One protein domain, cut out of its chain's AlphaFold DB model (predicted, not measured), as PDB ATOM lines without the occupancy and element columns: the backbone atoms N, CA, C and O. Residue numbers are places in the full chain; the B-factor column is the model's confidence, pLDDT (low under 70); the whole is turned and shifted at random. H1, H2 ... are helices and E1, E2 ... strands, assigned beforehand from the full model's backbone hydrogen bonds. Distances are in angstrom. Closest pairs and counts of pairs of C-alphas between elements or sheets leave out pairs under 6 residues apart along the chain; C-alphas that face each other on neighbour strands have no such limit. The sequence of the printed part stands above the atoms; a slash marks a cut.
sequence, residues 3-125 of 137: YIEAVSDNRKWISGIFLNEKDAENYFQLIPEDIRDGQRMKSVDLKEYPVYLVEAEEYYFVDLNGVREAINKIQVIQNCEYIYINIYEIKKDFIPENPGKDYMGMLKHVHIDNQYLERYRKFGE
ATOM      1  N   TYR A   3      25.776   8.427  30.423       98.25
ATOM      2  CA  TYR A   3      24.492   8.245  31.071       98.25
ATOM      3  C   TYR A   3      24.705   7.888  32.529       98.25
ATOM      4  O   TYR A   3      25.785   7.454  32.935       98.25
ATOM      5  N   ILE A   4      23.667   8.096  33.322       98.31
ATOM      6  CA  ILE A   4      23.704   7.834  34.748       98.31
ATOM      7  C   ILE A   4      22.668   6.768  35.022       98.31
ATOM      8  O   ILE A   4      21.481   6.945  34.758       98.31
ATOM      9  N   GLU A   5      23.152   5.637  35.505       97.94
ATOM     10  CA  GLU A   5      22.321   4.532  35.942       97.94
ATOM     11  C   GLU A   5      22.180   4.610  37.454       97.94
ATOM     12  O   GLU A   5      23.170   4.692  38.185       97.94
ATOM     13  N   ALA A   6      20.940   4.587  37.910       97.50
ATOM     14  CA  ALA A   6      20.590   4.539  39.308       97.50
ATOM     15  C   ALA A   6      20.158   3.124  39.676       97.50
ATOM     16  O   ALA A   6      19.448   2.461  38.920       97.50
ATOM     17  N   VAL A   7      20.556   2.693  40.865       95.75
ATOM     18  CA  VAL A   7      20.115   1.457  41.496       95.75
ATOM     19  C   VAL A   7      19.625   1.801  42.893       95.75
ATOM     20  O   VAL A   7      20.344   2.410  43.686       95.75
ATOM     21  N   SER A   8      18.395   1.411  43.201       93.56
ATOM     22  CA  SER A   8      17.829   1.535  44.541       93.56
ATOM     23  C   SER A   8      16.907   0.357  44.805       93.56
ATOM     24  O   SER A   8      16.049   0.030  43.981       93.56
ATOM     25  N   ASP A   9      17.119  -0.300  45.943       87.81
ATOM     26  CA  ASP A   9      16.491  -1.571  46.291       87.81
ATOM     27  C   ASP A   9      16.648  -2.598  45.152       87.81
ATOM     28  O   ASP A   9      17.761  -2.992  44.810       87.81
ATOM     29  N   ASN A  10      15.533  -2.994  44.534       86.94
ATOM     30  CA  ASN A  10      15.469  -3.942  43.420       86.94
ATOM     31  C   ASN A  10      15.085  -3.264  42.095       86.94
ATOM     32  O   ASN A  10      14.548  -3.917  41.202       86.94
ATOM     33  N   ARG A  11      15.283  -1.947  41.980       91.19
ATOM     34  CA  ARG A  11      14.970  -1.183  40.770       91.19
ATOM     35  C   ARG A  11      16.227  -0.552  40.203       91.19
ATOM     36  O   ARG A  11      17.081  -0.062  40.941       91.19
ATOM     37  N   LYS A  12      16.292  -0.547  38.878       95.12
ATOM     38  CA  LYS A  12      17.276   0.192  38.097       95.12
ATOM     39  C   LYS A  12      16.529   1.176  37.208       95.12
ATOM     40  O   LYS A  12      15.423   0.867  36.783       95.12
ATOM     41  N   TRP A  13      17.118   2.333  36.949       97.12
ATOM     42  CA  TRP A  13      16.614   3.279  35.953       97.12
ATOM     43  C   TRP A  13      17.755   4.144  35.426       97.12
ATOM     44  O   TRP A  13      18.812   4.269  36.051       97.12
ATOM     45  N   ILE A  14      17.534   4.774  34.280       98.00
ATOM     46  CA  ILE A  14      18.426   5.792  33.737       98.00
ATOM     47  C   ILE A  14      17.958   7.153  34.239       98.00
ATOM     48  O   ILE A  14      16.856   7.601  33.934       98.00
ATOM     49  N   SER A  15      18.798   7.809  35.031       97.62
ATOM     50  CA  SER A  15      18.494   9.088  35.672       97.62
ATOM     51  C   SER A  15      19.068  10.289  34.921       97.62
ATOM     52  O   SER A  15      18.882  11.423  35.349       97.62
ATOM     53  N   GLY A  16      19.769  10.074  33.810       98.12
ATOM     54  CA  GLY A  16      20.255  11.141  32.943       98.12
ATOM     55  C   GLY A  16      21.025  10.594  31.749       98.12
ATOM     56  O   GLY A  16      21.664   9.547  31.853       98.12
ATOM     57  N   ILE A  17      20.949  11.279  30.607       98.38
ATOM     58  CA  ILE A  17      21.654  10.915  29.368       98.38
ATOM     59  C   ILE A  17      22.200  12.192  28.742       98.38
ATOM     60  O   ILE A  17      21.448  13.144  28.554       98.38
ATOM     61  N   PHE A  18      23.479  12.195  28.384       98.25
ATOM     62  CA  PHE A  18      24.191  13.378  27.916       98.25
ATOM     63  C   PHE A  18      25.136  13.024  26.782       98.25
ATOM     64  O   PHE A  18      25.926  12.076  26.877       98.25
ATOM     65  N   LEU A  19      25.121  13.814  25.714       97.00
ATOM     66  CA  LEU A  19      26.114  13.638  24.663       97.00
ATOM     67  C   LEU A  19      27.514  14.050  25.138       97.00
ATOM     68  O   LEU A  19      28.497  13.362  24.842       97.00
ATOM     69  N   ASN A  20      27.588  15.130  25.918       96.25
ATOM     70  CA  ASN A  20      28.815  15.686  26.471       96.25
ATOM     71  C   ASN A  20      29.143  15.085  27.851       96.25
ATOM     72  O   ASN A  20      28.272  14.919  28.699       96.25
ATOM     73  N   GLU A  21      30.411  14.754  28.086       97.38
ATOM     74  CA  GLU A  21      30.883  14.212  29.369       97.38
ATOM     75  C   GLU A  21      30.829  15.235  30.499       97.38
ATOM     76  O   GLU A  21      30.338  14.928  31.579       97.38
ATOM     77  N   LYS A  22      31.226  16.478  30.228       97.88
ATOM     78  CA  LYS A  22      31.227  17.549  31.222       97.88
ATOM     79  C   LYS A  22      29.820  17.867  31.725       97.88
ATOM     80  O   LYS A  22      29.641  18.164  32.901       97.88
ATOM     81  N   ASP A  23      28.817  17.800  30.853       98.06
ATOM     82  CA  ASP A  23      27.424  18.016  31.252       98.06
ATOM     83  C   ASP A  23      26.911  16.869  32.132       98.06
ATOM     84  O   ASP A  23      26.251  17.126  33.141       98.06
ATOM     85  N   ALA A  24      27.302  15.624  31.831       98.12
ATOM     86  CA  ALA A  24      27.021  14.475  32.692       98.12
ATOM     87  C   ALA A  24      27.684  14.613  34.069       98.12
ATOM     88  O   ALA A  24      27.027  14.395  35.085       98.12
ATOM     89  N   GLU A  25      28.958  15.017  34.117       98.12
ATOM     90  CA  GLU A  25      29.688  15.262  35.364       98.12
ATOM     91  C   GLU A  25      29.018  16.356  36.198       98.12
ATOM     92  O   GLU A  25      28.766  16.159  37.389       98.12
ATOM     93  N   ASN A  26      28.684  17.489  35.571       98.06
ATOM     94  CA  ASN A  26      27.995  18.598  36.226       98.06
ATOM     95  C   ASN A  26      26.658  18.139  36.810       98.06
ATOM     96  O   ASN A  26      26.369  18.416  37.973       98.06
ATOM     97  N   TYR A  27      25.858  17.409  36.031       98.19
ATOM     98  CA  TYR A  27      24.584  16.881  36.502       98.19
ATOM     99  C   TYR A  27      24.765  15.858  37.630       98.19
ATOM    100  O   TYR A  27      24.018  15.891  38.605       98.19
ATOM    101  N   PHE A  28      25.780  14.992  37.562       97.88
ATOM    102  CA  PHE A  28      26.062  14.013  38.613       97.88
ATOM    103  C   PHE A  28      26.331  14.687  39.970       97.88
ATOM    104  O   PHE A  28      25.898  14.183  41.006       97.88
ATOM    105  N   GLN A  29      26.965  15.866  39.979       97.31
ATOM    106  CA  GLN A  29      27.157  16.662  41.200       97.31
ATOM    107  C   GLN A  29      25.855  17.260  41.758       97.31
ATOM    108  O   GLN A  29      25.784  17.547  42.953       97.31
ATOM    109  N   LEU A  30      24.823  17.438  40.927       97.62
ATOM    110  CA  LEU A  30      23.508  17.933  41.353       97.62
ATOM    111  C   LEU A  30      22.646  16.846  42.001       97.62
ATOM    112  O   LEU A  30      21.641  17.166  42.633       97.62
ATOM    113  N   ILE A  31      23.018  15.570  41.861       97.94
ATOM    114  CA  ILE A  31      22.294  14.461  42.483       97.94
ATOM    115  C   ILE A  31      22.411  14.578  44.013       97.94
ATOM    116  O   ILE A  31      23.542  14.630  44.512       97.94
ATOM    117  N   PRO A  32      21.288  14.592  44.762       97.31
ATOM    118  CA  PRO A  32      21.293  14.647  46.223       97.31
ATOM    119  C   PRO A  32      22.157  13.551  46.862       97.31
ATOM    120  O   PRO A  32      22.159  12.406  46.405       97.31
ATOM    121  N   GLU A  33      22.912  13.903  47.907       96.00
ATOM    122  CA  GLU A  33      23.896  13.008  48.540       96.00
ATOM    123  C   GLU A  33      23.271  11.712  49.067       96.00
ATOM    124  O   GLU A  33      23.866  10.648  48.929       96.00
ATOM    125  N   ASP A  34      22.044  11.783  49.586       94.88
ATOM    126  CA  ASP A  34      21.293  10.653  50.138       94.88
ATOM    127  C   ASP A  34      20.959   9.569  49.102       94.88
ATOM    128  O   ASP A  34      20.745   8.415  49.472       94.88
ATOM    129  N   ILE A  35      20.941   9.911  47.809       95.00
ATOM    130  CA  ILE A  35      20.688   8.959  46.715       95.00
ATOM    131  C   ILE A  35      21.885   8.772  45.776       95.00
ATOM    132  O   ILE A  35      21.832   7.927  44.879       95.00
ATOM    133  N   ARG A  36      22.963   9.547  45.946       95.06
ATOM    134  CA  ARG A  36      24.127   9.543  45.045       95.06
ATOM    135  C   ARG A  36      24.885   8.217  45.072       95.06
ATOM    136  O   ARG A  36      25.366   7.769  44.034       95.06
ATOM    137  N   ASP A  37      24.935   7.550  46.222       94.25
ATOM    138  CA  ASP A  37      25.644   6.273  46.390       94.25
ATOM    139  C   ASP A  37      25.080   5.147  45.515       94.25
ATOM    140  O   ASP A  37      25.823   4.245  45.115       94.25
ATOM    141  N   GLY A  38      23.793   5.226  45.162       96.31
ATOM    142  CA  GLY A  38      23.127   4.311  44.236       96.31
ATOM    143  C   GLY A  38      23.336   4.646  42.758       96.31
ATOM    144  O   GLY A  38      22.823   3.936  41.902       96.31
ATOM    145  N   GLN A  39      24.058   5.718  42.425       97.38
ATOM    146  CA  GLN A  39      24.151   6.240  41.059       97.38
ATOM    147  C   GLN A  39      25.543   6.008  40.483       97.38
ATOM    148  O   GLN A  39      26.558   6.181  41.162       97.38
ATOM    149  N   ARG A  40      25.618   5.632  39.211       97.50
ATOM    150  CA  ARG A  40      26.879   5.414  38.500       97.50
ATOM    151  C   ARG A  40      26.830   6.089  37.143       97.50
ATOM    152  O   ARG A  40      25.927   5.836  36.353       97.50
ATOM    153  N   MET A  41      27.836   6.915  36.872       97.62
ATOM    154  CA  MET A  41      28.078   7.430  35.534       97.62
ATOM    155  C   MET A  41      28.749   6.344  34.690       97.62
ATOM    156  O   MET A  41      29.704   5.700  35.127       97.62
ATOM    157  N   LYS A  42      28.219   6.129  33.492       97.44
ATOM    158  CA  LYS A  42      28.687   5.158  32.507       97.44
ATOM    159  C   LYS A  42      28.772   5.832  31.140       97.44
ATOM    160  O   LYS A  42      28.128   6.853  30.895       97.44
ATOM    161  N   SER A  43      29.534   5.230  30.235       96.69
ATOM    162  CA  SER A  43      29.773   5.779  28.901       96.69
ATOM    163  C   SER A  43      29.624   4.705  27.834       96.69
ATOM    164  O   SER A  43      29.980   3.547  28.042       96.69
ATOM    165  N   VAL A  44      29.122   5.112  26.672       95.00
ATOM    166  CA  VAL A  44      29.032   4.293  25.457       95.00
ATOM    167  C   VAL A  44      29.550   5.074  24.257       95.00
ATOM    168  O   VAL A  44      29.509   6.314  24.221       95.00
ATOM    169  N   ASP A  45      30.001   4.344  23.241       94.75
ATOM    170  CA  ASP A  45      30.586   4.919  22.032       94.75
ATOM    171  C   ASP A  45      29.536   5.362  20.997       94.75
ATOM    172  O   ASP A  45      29.599   5.025  19.823       94.75
ATOM    173  N   LEU A  46      28.553   6.142  21.444       93.56
ATOM    174  CA  LEU A  46      27.588   6.837  20.587       93.56
ATOM    175  C   LEU A  46      27.861   8.340  20.655       93.56
ATOM    176  O   LEU A  46      28.081   8.881  21.744       93.56
ATOM    177  N   LYS A  47      27.922   9.009  19.502       93.19
ATOM    178  CA  LYS A  47      28.413  10.398  19.393       93.19
ATOM    179  C   LYS A  47      27.380  11.393  18.878       93.19
ATOM    180  O   LYS A  47      27.662  12.586  18.886       93.19
ATOM    181  N   GLU A  48      26.202  10.930  18.487       95.75
ATOM    182  CA  GLU A  48      25.141  11.779  17.958       95.75
ATOM    183  C   GLU A  48      23.760  11.224  18.297       95.75
ATOM    184  O   GLU A  48      23.614  10.051  18.633       95.75
ATOM    185  N   TYR A  49      22.761  12.101  18.220       95.94
ATOM    186  CA  TYR A  49      21.352  11.754  18.346       95.94
ATOM    187  C   TYR A  49      20.713  11.554  16.956       95.94
ATOM    188  O   TYR A  49      21.151  12.193  15.999       95.94
ATOM    189  N   PRO A  50      19.625  10.769  16.840       95.19
ATOM    190  CA  PRO A  50      18.984  10.023  17.916       95.19
ATOM    191  C   PRO A  50      19.791   8.792  18.337       95.19
ATOM    192  O   PRO A  50      20.423   8.133  17.516       95.19
ATOM    193  N   VAL A  51      19.706   8.462  19.621       96.00
ATOM    194  CA  VAL A  51      20.104   7.151  20.145       96.00
ATOM    195  C   VAL A  51      18.878   6.465  20.720       96.00
ATOM    196  O   VAL A  51      17.902   7.123  21.096       96.00
ATOM    197  N   TYR A  52      18.949   5.150  20.842       96.88
ATOM    198  CA  TYR A  52      17.879   4.356  21.412       96.88
ATOM    199  C   TYR A  52      18.383   3.633  22.649       96.88
ATOM    200  O   TYR A  52      19.447   3.018  22.630       96.88
ATOM    201  N   LEU A  53      17.616   3.728  23.728       97.56
ATOM    202  CA  LEU A  53      17.831   2.942  24.933       97.56
ATOM    203  C   LEU A  53      16.917   1.726  24.860       97.56
ATOM    204  O   LEU A  53      15.703   1.879  24.731       97.56
ATOM    205  N   VAL A  54      17.500   0.539  24.954       97.56
ATOM    206  CA  VAL A  54      16.754  -0.705  25.093       97.56
ATOM    207  C   VAL A  54      16.760  -1.110  26.559       97.56
ATOM    208  O   VAL A  54      17.812  -1.239  27.183       97.56
ATOM    209  N   GLU A  55      15.565  -1.303  27.098       96.88
ATOM    210  CA  GLU A  55      15.311  -1.884  28.408       96.88
ATOM    211  C   GLU A  55      14.932  -3.352  28.223       96.88
ATOM    212  O   GLU A  55      13.831  -3.672  27.772       96.88
ATOM    213  N   ALA A  56      15.884  -4.228  28.533       92.25
ATOM    214  CA  ALA A  56      15.714  -5.677  28.583       92.25
ATOM    215  C   ALA A  56      16.042  -6.162  30.008       92.25
ATOM    216  O   ALA A  56      15.662  -5.515  30.980       92.25
ATOM    217  N   GLU A  57      16.790  -7.262  30.157       88.94
ATOM    218  CA  GLU A  57      17.364  -7.650  31.457       88.94
ATOM    219  C   GLU A  57      18.329  -6.582  32.007       88.94
ATOM    220  O   GLU A  57      18.379  -6.338  33.210       88.94
ATOM    221  N   GLU A  58      19.066  -5.916  31.116       91.56
ATOM    222  CA  GLU A  58      19.925  -4.773  31.420       91.56
ATOM    223  C   GLU A  58      19.680  -3.653  30.401       91.56
ATOM    224  O   GLU A  58      19.233  -3.898  29.275       91.56
ATOM    225  N   TYR A  59      20.005  -2.419  30.791       95.38
ATOM    226  CA  TYR A  59      19.952  -1.265  29.900       95.38
ATOM    227  C   TYR A  59      21.146  -1.244  28.952       95.38
ATOM    228  O   TYR A  59      22.299  -1.342  29.379       95.38
ATOM    229  N   TYR A  60      20.885  -1.024  27.668       96.69
ATOM    230  CA  TYR A  60      21.940  -0.773  26.694       96.69
ATOM    231  C   TYR A  60      21.496   0.228  25.633       96.69
ATOM    232  O   TYR A  60      20.311   0.376  25.335       96.69
ATOM    233  N   PHE A  61      22.469   0.939  25.071       97.50
ATOM    234  CA  PHE A  61      22.234   1.968  24.069       97.50
ATOM    235  C   PHE A  61      22.692   1.499  22.697       97.50
ATOM    236  O   PHE A  61      23.764   0.909  22.563       97.50
ATOM    237  N   VAL A  62      21.892   1.806  21.684       96.50
ATOM    238  CA  VAL A  62      22.122   1.421  20.293       96.50
ATOM    239  C   VAL A  62      21.717   2.538  19.337       96.50
ATOM    240  O   VAL A  62      20.990   3.467  19.697       96.50
ATOM    241  N   ASP A  63      22.190   2.434  18.102       94.56
ATOM    242  CA  ASP A  63      21.630   3.168  16.974       94.56
ATOM    243  C   ASP A  63      20.355   2.473  16.448       94.56
ATOM    244  O   ASP A  63      19.861   1.487  17.008       94.56
ATOM    245  N   LEU A  64      19.805   2.986  15.346       91.75
ATOM    246  CA  LEU A  64      18.608   2.418  14.729       91.75
ATOM    247  C   LEU A  64      18.814   0.971  14.247       91.75
ATOM    248  O   LEU A  64      17.887   0.163  14.310       91.75
ATOM    249  N   ASN A  65      20.007   0.619  13.765       92.19
ATOM    250  CA  ASN A  65      20.279  -0.742  13.306       92.19
ATOM    251  C   ASN A  65      20.337  -1.713  14.486       92.19
ATOM    252  O   ASN A  65      19.758  -2.794  14.407       92.19
ATOM    253  N   GLY A  66      20.930  -1.308  15.608       94.56
ATOM    254  CA  GLY A  66      20.926  -2.108  16.828       94.56
ATOM    255  C   GLY A  66      19.520  -2.306  17.406       94.56
ATOM    256  O   GLY A  66      19.238  -3.384  17.925       94.56
ATOM    257  N   VAL A  67      18.597  -1.345  17.240       94.44
ATOM    258  CA  VAL A  67      17.167  -1.568  17.543       94.44
ATOM    259  C   VAL A  67      16.599  -2.702  16.690       94.44
ATOM    260  O   VAL A  67      15.984  -3.627  17.221       94.44
ATOM    261  N   ARG A  68      16.827  -2.664  15.373       92.94
ATOM    262  CA  ARG A  68      16.350  -3.711  14.455       92.94
ATOM    263  C   ARG A  68      16.920  -5.077  14.821       92.94
ATOM    264  O   ARG A  68      16.189  -6.064  14.848       92.94
ATOM    265  N   GLU A  69      18.208  -5.141  15.147       94.00
ATOM    266  CA  GLU A  69      18.849  -6.372  15.612       94.00
ATOM    267  C   GLU A  69      18.260  -6.886  16.927       94.00
ATOM    268  O   GLU A  69      18.056  -8.092  17.062       94.00
ATOM    269  N   ALA A  70      17.988  -5.999  17.889       94.94
ATOM    270  CA  ALA A  70      17.369  -6.364  19.159       94.94
ATOM    271  C   ALA A  70      15.982  -6.979  18.936       94.94
ATOM    272  O   ALA A  70      15.700  -8.055  19.460       94.94
ATOM    273  N   ILE A  71      15.159  -6.354  18.088       93.94
ATOM    274  CA  ILE A  71      13.825  -6.856  17.734       93.94
ATOM    275  C   ILE A  71      13.920  -8.211  17.017       93.94
ATOM    276  O   ILE A  71      13.206  -9.152  17.365       93.94
ATOM    277  N   ASN A  72      14.837  -8.351  16.057       92.31
ATOM    278  CA  ASN A  72      15.004  -9.578  15.269       92.31
ATOM    279  C   ASN A  72      15.479 -10.788  16.093       92.31
ATOM    280  O   ASN A  72      15.315 -11.926  15.655       92.31
ATOM    281  N   LYS A  73      16.063 -10.568  17.278       93.19
ATOM    282  CA  LYS A  73      16.493 -11.637  18.197       93.19
ATOM    283  C   LYS A  73      15.358 -12.172  19.075       93.19
ATOM    284  O   LYS A  73      15.547 -13.192  19.738       93.19
ATOM    285  N   ILE A  74      14.195 -11.519  19.092       93.69
ATOM    286  CA  ILE A  74      13.087 -11.897  19.969       93.69
ATOM    287  C   ILE A  74      12.449 -13.211  19.510       93.69
ATOM    288  O   ILE A  74      12.007 -13.360  18.369       93.69
ATOM    289  N   GLN A  75      12.347 -14.155  20.445       89.56
ATOM    290  CA  GLN A  75      11.605 -15.399  20.268       89.56
ATOM    291  C   GLN A  75      10.204 -15.247  20.851       89.56
ATOM    292  O   GLN A  75      10.042 -15.001  22.045       89.56
ATOM    293  N   VAL A  76       9.191 -15.395  19.998       88.19
ATOM    294  CA  VAL A  76       7.795 -15.199  20.396       88.19
ATOM    295  C   VAL A  76       7.312 -16.339  21.281       88.19
ATOM    296  O   VAL A  76       7.447 -17.511  20.929       88.19
ATOM    297  N   ILE A  77       6.673 -15.982  22.393       87.38
ATOM    298  CA  ILE A  77       5.952 -16.900  23.269       87.38
ATOM    299  C   ILE A  77       4.438 -16.691  23.146       87.38
ATOM    300  O   ILE A  77       3.959 -15.616  22.779       87.38
ATOM    301  N   GLN A  78       3.662 -17.728  23.476       79.00
ATOM    302  CA  GLN A  78       2.196 -17.674  23.484       79.00
ATOM    303  C   GLN A  78       1.665 -16.949  24.733       79.00
ATOM    304  O   GLN A  78       0.980 -17.528  25.568       79.00
ATOM    305  N   ASN A  79       2.009 -15.671  24.863       80.81
ATOM    306  CA  ASN A  79       1.424 -14.750  25.827       80.81
ATOM    307  C   ASN A  79       1.309 -13.370  25.169       80.81
ATOM    308  O   ASN A  79       2.319 -12.733  24.887       80.81
ATOM    309  N   CYS A  80       0.082 -12.931  24.892       70.06
ATOM    310  CA  CYS A  80      -0.178 -11.671  24.198       70.06
ATOM    311  C   CYS A  80       0.109 -10.422  25.041       70.06
ATOM    312  O   CYS A  80       0.272  -9.356  24.462       70.06
ATOM    313  N   GLU A  81       0.201 -10.552  26.367       82.19
ATOM    314  CA  GLU A  81       0.481  -9.437  27.282       82.19
ATOM    315  C   GLU A  81       1.964  -9.358  27.676       82.19
ATOM    316  O   GLU A  81       2.357  -8.508  28.474       82.19
ATOM    317  N   TYR A  82       2.806 -10.252  27.147       88.75
ATOM    318  CA  TYR A  82       4.228 -10.251  27.463       88.75
ATOM    319  C   TYR A  82       4.964  -9.140  26.707       88.75
ATOM    320  O   TYR A  82       4.969  -9.106  25.474       88.75
ATOM    321  N   ILE A  83       5.623  -8.265  27.464       91.94
ATOM    322  CA  ILE A  83       6.533  -7.246  26.944       91.94
ATOM    323  C   ILE A  83       7.941  -7.841  26.954       91.94
ATOM    324  O   ILE A  83       8.461  -8.183  28.014       91.94
ATOM    325  N   TYR A  84       8.550  -7.970  25.776       94.50
ATOM    326  CA  TYR A  84       9.896  -8.526  25.633       94.50
ATOM    327  C   TYR A  84      10.966  -7.518  26.043       94.50
ATOM    328  O   TYR A  84      11.889  -7.861  26.775       94.50
ATOM    329  N   ILE A  85      10.841  -6.288  25.543       95.94
ATOM    330  CA  ILE A  85      11.736  -5.159  25.807       95.94
ATOM    331  C   ILE A  85      10.947  -3.852  25.670       95.94
ATOM    332  O   ILE A  85       9.952  -3.802  24.940       95.94
ATOM    333  N   ASN A  86      11.432  -2.779  26.294       96.44
ATOM    334  CA  ASN A  86      11.010  -1.417  25.964       96.44
ATOM    335  C   ASN A  86      12.113  -0.713  25.179       96.44
ATOM    336  O   ASN A  86      13.301  -0.912  25.440       96.44
ATOM    337  N   ILE A  87      11.728   0.123  24.219       96.81
ATOM    338  CA  ILE A  87      12.675   0.927  23.442       96.81
ATOM    339  C   ILE A  87      12.309   2.391  23.602       96.81
ATOM    340  O   ILE A  87      11.186   2.784  23.293       96.81
ATOM    341  N   TYR A  88      13.266   3.196  24.047       97.31
ATOM    342  CA  TYR A  88      13.121   4.632  24.256       97.31
ATOM    343  C   TYR A  88      13.883   5.399  23.170       97.31
ATOM    344  O   TYR A  88      15.043   5.098  22.895       97.31
ATOM    345  N   GLU A  89      13.249   6.405  22.565       96.31
ATOM    346  CA  GLU A  89      13.857   7.293  21.570       96.31
ATOM    347  C   GLU A  89      14.434   8.539  22.251       96.31
ATOM    348  O   GLU A  89      13.701   9.372  22.792       96.31
ATOM    349  N   ILE A  90      15.755   8.704  22.184       96.88
ATOM    350  CA  ILE A  90      16.468   9.817  22.812       96.88
ATOM    351  C   ILE A  90      16.996  10.739  21.712       96.88
ATOM    352  O   ILE A  90      17.947  10.412  21.007       96.88
ATOM    353  N   LYS A  91      16.362  11.905  21.543       96.31
ATOM    354  CA  LYS A  91      16.719  12.892  20.497       96.31
ATOM    355  C   LYS A  91      17.631  14.020  20.975       96.31
ATOM    356  O   LYS A  91      18.075  14.831  20.170       96.31
ATOM    357  N   LYS A  92      17.820  14.122  22.284       97.31
ATOM    358  CA  LYS A  92      18.588  15.160  22.971       97.31
ATOM    359  C   LYS A  92      18.934  14.669  24.370       97.31
ATOM    360  O   LYS A  92      18.360  13.672  24.816       97.31
ATOM    361  N   ASP A  93      19.790  15.413  25.056       98.12
ATOM    362  CA  ASP A  93      20.093  15.179  26.462       98.12
ATOM    363  C   ASP A  93      18.803  15.020  27.284       98.12
ATOM    364  O   ASP A  93      17.844  15.795  27.162       98.12
ATOM    365  N   PHE A  94      18.782  13.983  28.113       97.75
ATOM    366  CA  PHE A  94      17.708  13.695  29.045       97.75
ATOM    367  C   PHE A  94      18.132  14.157  30.433       97.75
ATOM    368  O   PHE A  94      19.021  13.568  31.050       97.75
ATOM    369  N   ILE A  95      17.479  15.217  30.902       97.31
ATOM    370  CA  ILE A  95      17.772  15.876  32.173       97.31
ATOM    371  C   ILE A  95      16.470  15.938  32.978       97.31
ATOM    372  O   ILE A  95      15.631  16.803  32.710       97.31
ATOM    373  N   PRO A  96      16.256  15.006  33.920       95.19
ATOM    374  CA  PRO A  96      15.137  15.068  34.851       95.19
ATOM    375  C   PRO A  96      15.095  16.374  35.648       95.19
ATOM    376  O   PRO A  96      16.131  16.925  36.014       95.19
ATOM    377  N   GLU A  97      13.883  16.831  35.976       94.88
ATOM    378  CA  GLU A  97      13.670  18.017  36.822       94.88
ATOM    379  C   GLU A  97      14.241  17.820  38.232       94.88
ATOM    380  O   GLU A  97      14.816  18.740  38.807       94.88
ATOM    381  N   ASN A  98      14.116  16.602  38.767       96.62
ATOM    382  CA  ASN A  98      14.700  16.206  40.042       96.62
ATOM    383  C   ASN A  98      15.895  15.273  39.790       96.62
ATOM    384  O   ASN A  98      15.677  14.104  39.446       96.62
ATOM    385  N   PRO A  99      17.142  15.750  39.972       97.12
ATOM    386  CA  PRO A  99      18.328  14.971  39.656       97.12
ATOM    387  C   PRO A  99      18.366  13.608  40.351       97.12
ATOM    388  O   PRO A  99      18.099  13.486  41.548       97.12
ATOM    389  N   GLY A 100      18.697  12.570  39.587       95.94
ATOM    390  CA  GLY A 100      18.815  11.198  40.080       95.94
ATOM    391  C   GLY A 100      17.495  10.420  40.201       95.94
ATOM    392  O   GLY A 100      17.532   9.207  40.408       95.94
ATOM    393  N   LYS A 101      16.328  11.059  40.059       96.56
ATOM    394  CA  LYS A 101      15.023  10.382  40.161       96.56
ATOM    395  C   LYS A 101      14.639   9.653  38.868       96.56
ATOM    396  O   LYS A 101      15.188   9.920  37.803       96.56
ATOM    397  N   ASP A 102      13.687   8.731  38.986       96.31
ATOM    398  CA  ASP A 102      13.147   7.988  37.847       96.31
ATOM    399  C   ASP A 102      12.109   8.826  37.092       96.31
ATOM    400  O   ASP A 102      11.054   9.175  37.624       96.31
ATOM    401  N   TYR A 103      12.458   9.172  35.856       96.38
ATOM    402  CA  TYR A 103      11.648   9.950  34.921       96.38
ATOM    403  C   TYR A 103      11.544   9.237  33.559       96.38
ATOM    404  O   TYR A 103      11.126   9.847  32.573       96.38
ATOM    405  N   MET A 104      11.928   7.953  33.466       95.12
ATOM    406  CA  MET A 104      12.003   7.240  32.183       95.12
ATOM    407  C   MET A 104      10.647   7.150  31.478       95.12
ATOM    408  O   MET A 104      10.585   7.264  30.257       95.12
ATOM    409  N   GLY A 105       9.549   7.062  32.234       93.44
ATOM    410  CA  GLY A 105       8.191   7.046  31.678       93.44
ATOM    411  C   GLY A 105       7.801   8.308  30.893       93.44
ATOM    412  O   GLY A 105       6.814   8.283  30.162       93.44
ATOM    413  N   MET A 106       8.559   9.405  31.008       92.62
ATOM    414  CA  MET A 106       8.341  10.633  30.230       92.62
ATOM    415  C   MET A 106       9.037  10.622  28.866       92.62
ATOM    416  O   MET A 106       8.733  11.454  28.008       92.62
ATOM    417  N   LEU A 107       9.997   9.720  28.661       95.06
ATOM    418  CA  LEU A 107      10.657   9.553  27.375       95.06
ATOM    419  C   LEU A 107       9.687   8.901  26.388       95.06
ATOM    420  O   LEU A 107       8.893   8.034  26.756       95.06
ATOM    421  N   LYS A 108       9.773   9.286  25.111       94.94
ATOM    422  CA  LYS A 108       9.030   8.602  24.050       94.94
ATOM    423  C   LYS A 108       9.525   7.160  23.981       94.94
ATOM    424  O   LYS A 108      10.700   6.937  23.700       94.94
ATOM    425  N   HIS A 109       8.639   6.205  24.234       95.12
ATOM    426  CA  HIS A 109       8.975   4.788  24.252       95.12
ATOM    427  C   HIS A 109       7.895   3.936  23.595       95.12
ATOM    428  O   HIS A 109       6.765   4.381  23.394       95.12
ATOM    429  N   VAL A 110       8.271   2.711  23.247       94.44
ATOM    430  CA  VAL A 110       7.362   1.687  22.751       94.44
ATOM    431  C   VAL A 110       7.625   0.377  23.482       94.44
ATOM    432  O   VAL A 110       8.778   0.007  23.715       94.44
ATOM    433  N   HIS A 111       6.545  -0.306  23.849       94.69
ATOM    434  CA  HIS A 111       6.600  -1.668  24.361       94.69
ATOM    435  C   HIS A 111       6.669  -2.623  23.175       94.69
ATOM    436  O   HIS A 111       5.824  -2.574  22.276       94.69
ATOM    437  N   ILE A 112       7.675  -3.490  23.163       94.38
ATOM    438  CA  ILE A 112       7.789  -4.535  22.156       94.38
ATOM    439  C   ILE A 112       7.051  -5.755  22.692       94.38
ATOM    440  O   ILE A 112       7.578  -6.495  23.519       94.38
ATOM    441  N   ASP A 113       5.818  -5.931  22.233       93.62
ATOM    442  CA  ASP A 113       4.949  -7.072  22.519       93.62
ATOM    443  C   ASP A 113       4.650  -7.869  21.232       93.62
ATOM    444  O   ASP A 113       5.186  -7.589  20.153       93.62
ATOM    445  N   ASN A 114       3.781  -8.878  21.316       91.44
ATOM    446  CA  ASN A 114       3.406  -9.677  20.146       91.44
ATOM    447  C   ASN A 114       2.742  -8.843  19.032       91.44
ATOM    448  O   ASN A 114       3.040  -9.067  17.859       91.44
ATOM    449  N   GLN A 115       1.902  -7.861  19.375       89.62
ATOM    450  CA  GLN A 115       1.214  -7.012  18.389       89.62
ATOM    451  C   GLN A 115       2.189  -6.069  17.678       89.62
ATOM    452  O   GLN A 115       2.060  -5.773  16.487       89.62
ATOM    453  N   TYR A 116       3.185  -5.569  18.403       91.94
ATOM    454  CA  TYR A 116       4.287  -4.819  17.831       91.94
ATOM    455  C   TYR A 116       5.067  -5.677  16.833       91.94
ATOM    456  O   TYR A 116       5.284  -5.251  15.700       91.94
ATOM    457  N   LEU A 117       5.463  -6.892  17.225       91.94
ATOM    458  CA  LEU A 117       6.263  -7.784  16.380       91.94
ATOM    459  C   LEU A 117       5.542  -8.176  15.088       91.94
ATOM    460  O   LEU A 117       6.175  -8.261  14.038       91.94
ATOM    461  N   GLU A 118       4.228  -8.391  15.144       90.06
ATOM    462  CA  GLU A 118       3.406  -8.642  13.955       90.06
ATOM    463  C   GLU A 118       3.482  -7.479  12.957       90.06
ATOM    464  O   GLU A 118       3.767  -7.695  11.777       90.06
ATOM    465  N   ARG A 119       3.331  -6.239  13.435       89.06
ATOM    466  CA  ARG A 119       3.451  -5.036  12.596       89.06
ATOM    467  C   ARG A 119       4.868  -4.826  12.085       89.06
ATOM    468  O   ARG A 119       5.063  -4.525  10.911       89.06
ATOM    469  N   TYR A 120       5.863  -5.018  12.943       91.25
ATOM    470  CA  TYR A 120       7.265  -4.868  12.576       91.25
ATOM    471  C   TYR A 120       7.672  -5.861  11.479       91.25
ATOM    472  O   TYR A 120       8.374  -5.488  10.548       91.25
ATOM    473  N   ARG A 121       7.172  -7.101  11.501       89.31
ATOM    474  CA  ARG A 121       7.412  -8.064  10.407       89.31
ATOM    475  C   ARG A 121       6.806  -7.631   9.072       89.31
ATOM    476  O   ARG A 121       7.297  -8.053   8.032       89.31
ATOM    477  N   LYS A 122       5.740  -6.830   9.103       87.19
ATOM    478  CA  LYS A 122       5.046  -6.346   7.907       87.19
ATOM    479  C   LYS A 122       5.651  -5.052   7.355       87.19
ATOM    480  O   LYS A 122       5.680  -4.885   6.143       87.19
ATOM    481  N   PHE A 123       6.134  -4.162   8.226       87.00
ATOM    482  CA  PHE A 123       6.500  -2.785   7.862       87.00
ATOM    483  C   PHE A 123       7.884  -2.322   8.362       87.00
ATOM    484  O   PHE A 123       8.336  -1.235   8.018       87.00
ATOM    485  N   GLY A 124       8.578  -3.103   9.190       80.56
ATOM    486  CA  GLY A 124       9.741  -2.653   9.973       80.56
ATOM    487  C   GLY A 124      10.988  -2.262   9.174       80.56
ATOM    488  O   GLY A 124      11.878  -1.603   9.715       80.56
ATOM    489  N   GLU A 125      11.069  -2.628   7.893       78.12
ATOM    490  CA  GLU A 125      12.150  -2.174   7.008       78.12
ATOM    491  C   GLU A 125      11.943  -0.733   6.520       78.12
ATOM    492  O   GLU A 125      12.914   0.002   6.334       78.12
TER     493      GLU A 125
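What this domain is: This is residues 3 to 125 of the 137 residues of an uncharacterized protein of Calothrix parasitica NIES-267 (UniProt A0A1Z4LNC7). Two small lobes of strands and helices stand next to each other along the longest axis: in one, the sheet E5 E4 E6 E7 has H3 over one face and H4 at the far end; in the other, the sheet E2 E1 E3 has H1 over one face, with the short H2 at the opposite end of the model. The link of residues 91 to 108 loops from E6 over to the second lobe and back to E7. The printed part has 123 residues with four named helices and seven named strands, in the order E1 E2 H1 H2 E3 E4 E5 H3 E6 E7 H4; both sheets are antiparallel, and the class is mixed. The whole is compact, with a radius of gyration of the C-alphas of 15.6 A and spans of 46 by 32 by 20 A.

Where its parts are: In the larger sheet E5 is residues 59 to 62, E4 51 to 55, E6 85 to 90, 16.0 A long, and E7 109 to 112. H3, residues 64 to 72, is 12.5 A long, and H4, residues 114 to 123, is 14.4 A long and ends with C-alpha 123 at (6.500, -2.785, 7.862). E1, residues 3 to 8, begins with C-alpha 3 at (24.492, 8.245, 31.071). E2 is residues 11 to 18, 21.5 A long, and E3 39 to 43. H1 is residues 21 to 30, 14.6 A long, and H2 is 33 to 36.

How they stand to each other: The hairpin E4 and E5 has N 54 and O 60 at 2.8 A; E4 and E6 have N 55 and O 86 at 2.8 A; the hairpin E6 and E7 has N 110 and O 87 at 2.9 A. H3 is on this sheet at a height of 8.2 A, along the strands; its closest C-alphas to E4 are Leu 64 and Tyr 52, 7.0 A. E5, H3 and E6 form a split strand-helix-strand unit, two strands that run the same way in one sheet with a helix between them along the chain, and with E4 between them in the sheet, and its crossover is right-handed; E2, H1 H2 and E3 form another, with E1 between E2 and E3 in the sheet, and its crossover is right-handed too. H4 is on neither sheet; H3 and H4 are close but not clearly touching, C-alphas 71 and 117 being 7.7 A apart, at a steep tilt of 57 degrees. In the hairpin E1 and E2, N 6 and O 13 are 2.8 A apart; in E1 and E3, N 40 and O 5 are 2.8 A apart. H1 is on this sheet, making two layers, a helix on one face of a sheet, at a height of 8.7 A; C-alphas 18 and 24 are its closest to E2, 5.7 A. H2 only grazes it with residues 35 to 36. In H1, H3 and H4 every O i to N i+4 pair is within hydrogen-bond range; H2 is too short for one.

The domain as a whole: The C-alphas of Glu 33 and Lys 122 are the farthest apart, 48.8 A. The printed part has no cut; the links H3 to E6 and E6 to E7 are long. The mean pLDDT of the printed part is 94.1, and no printed residue is under 70.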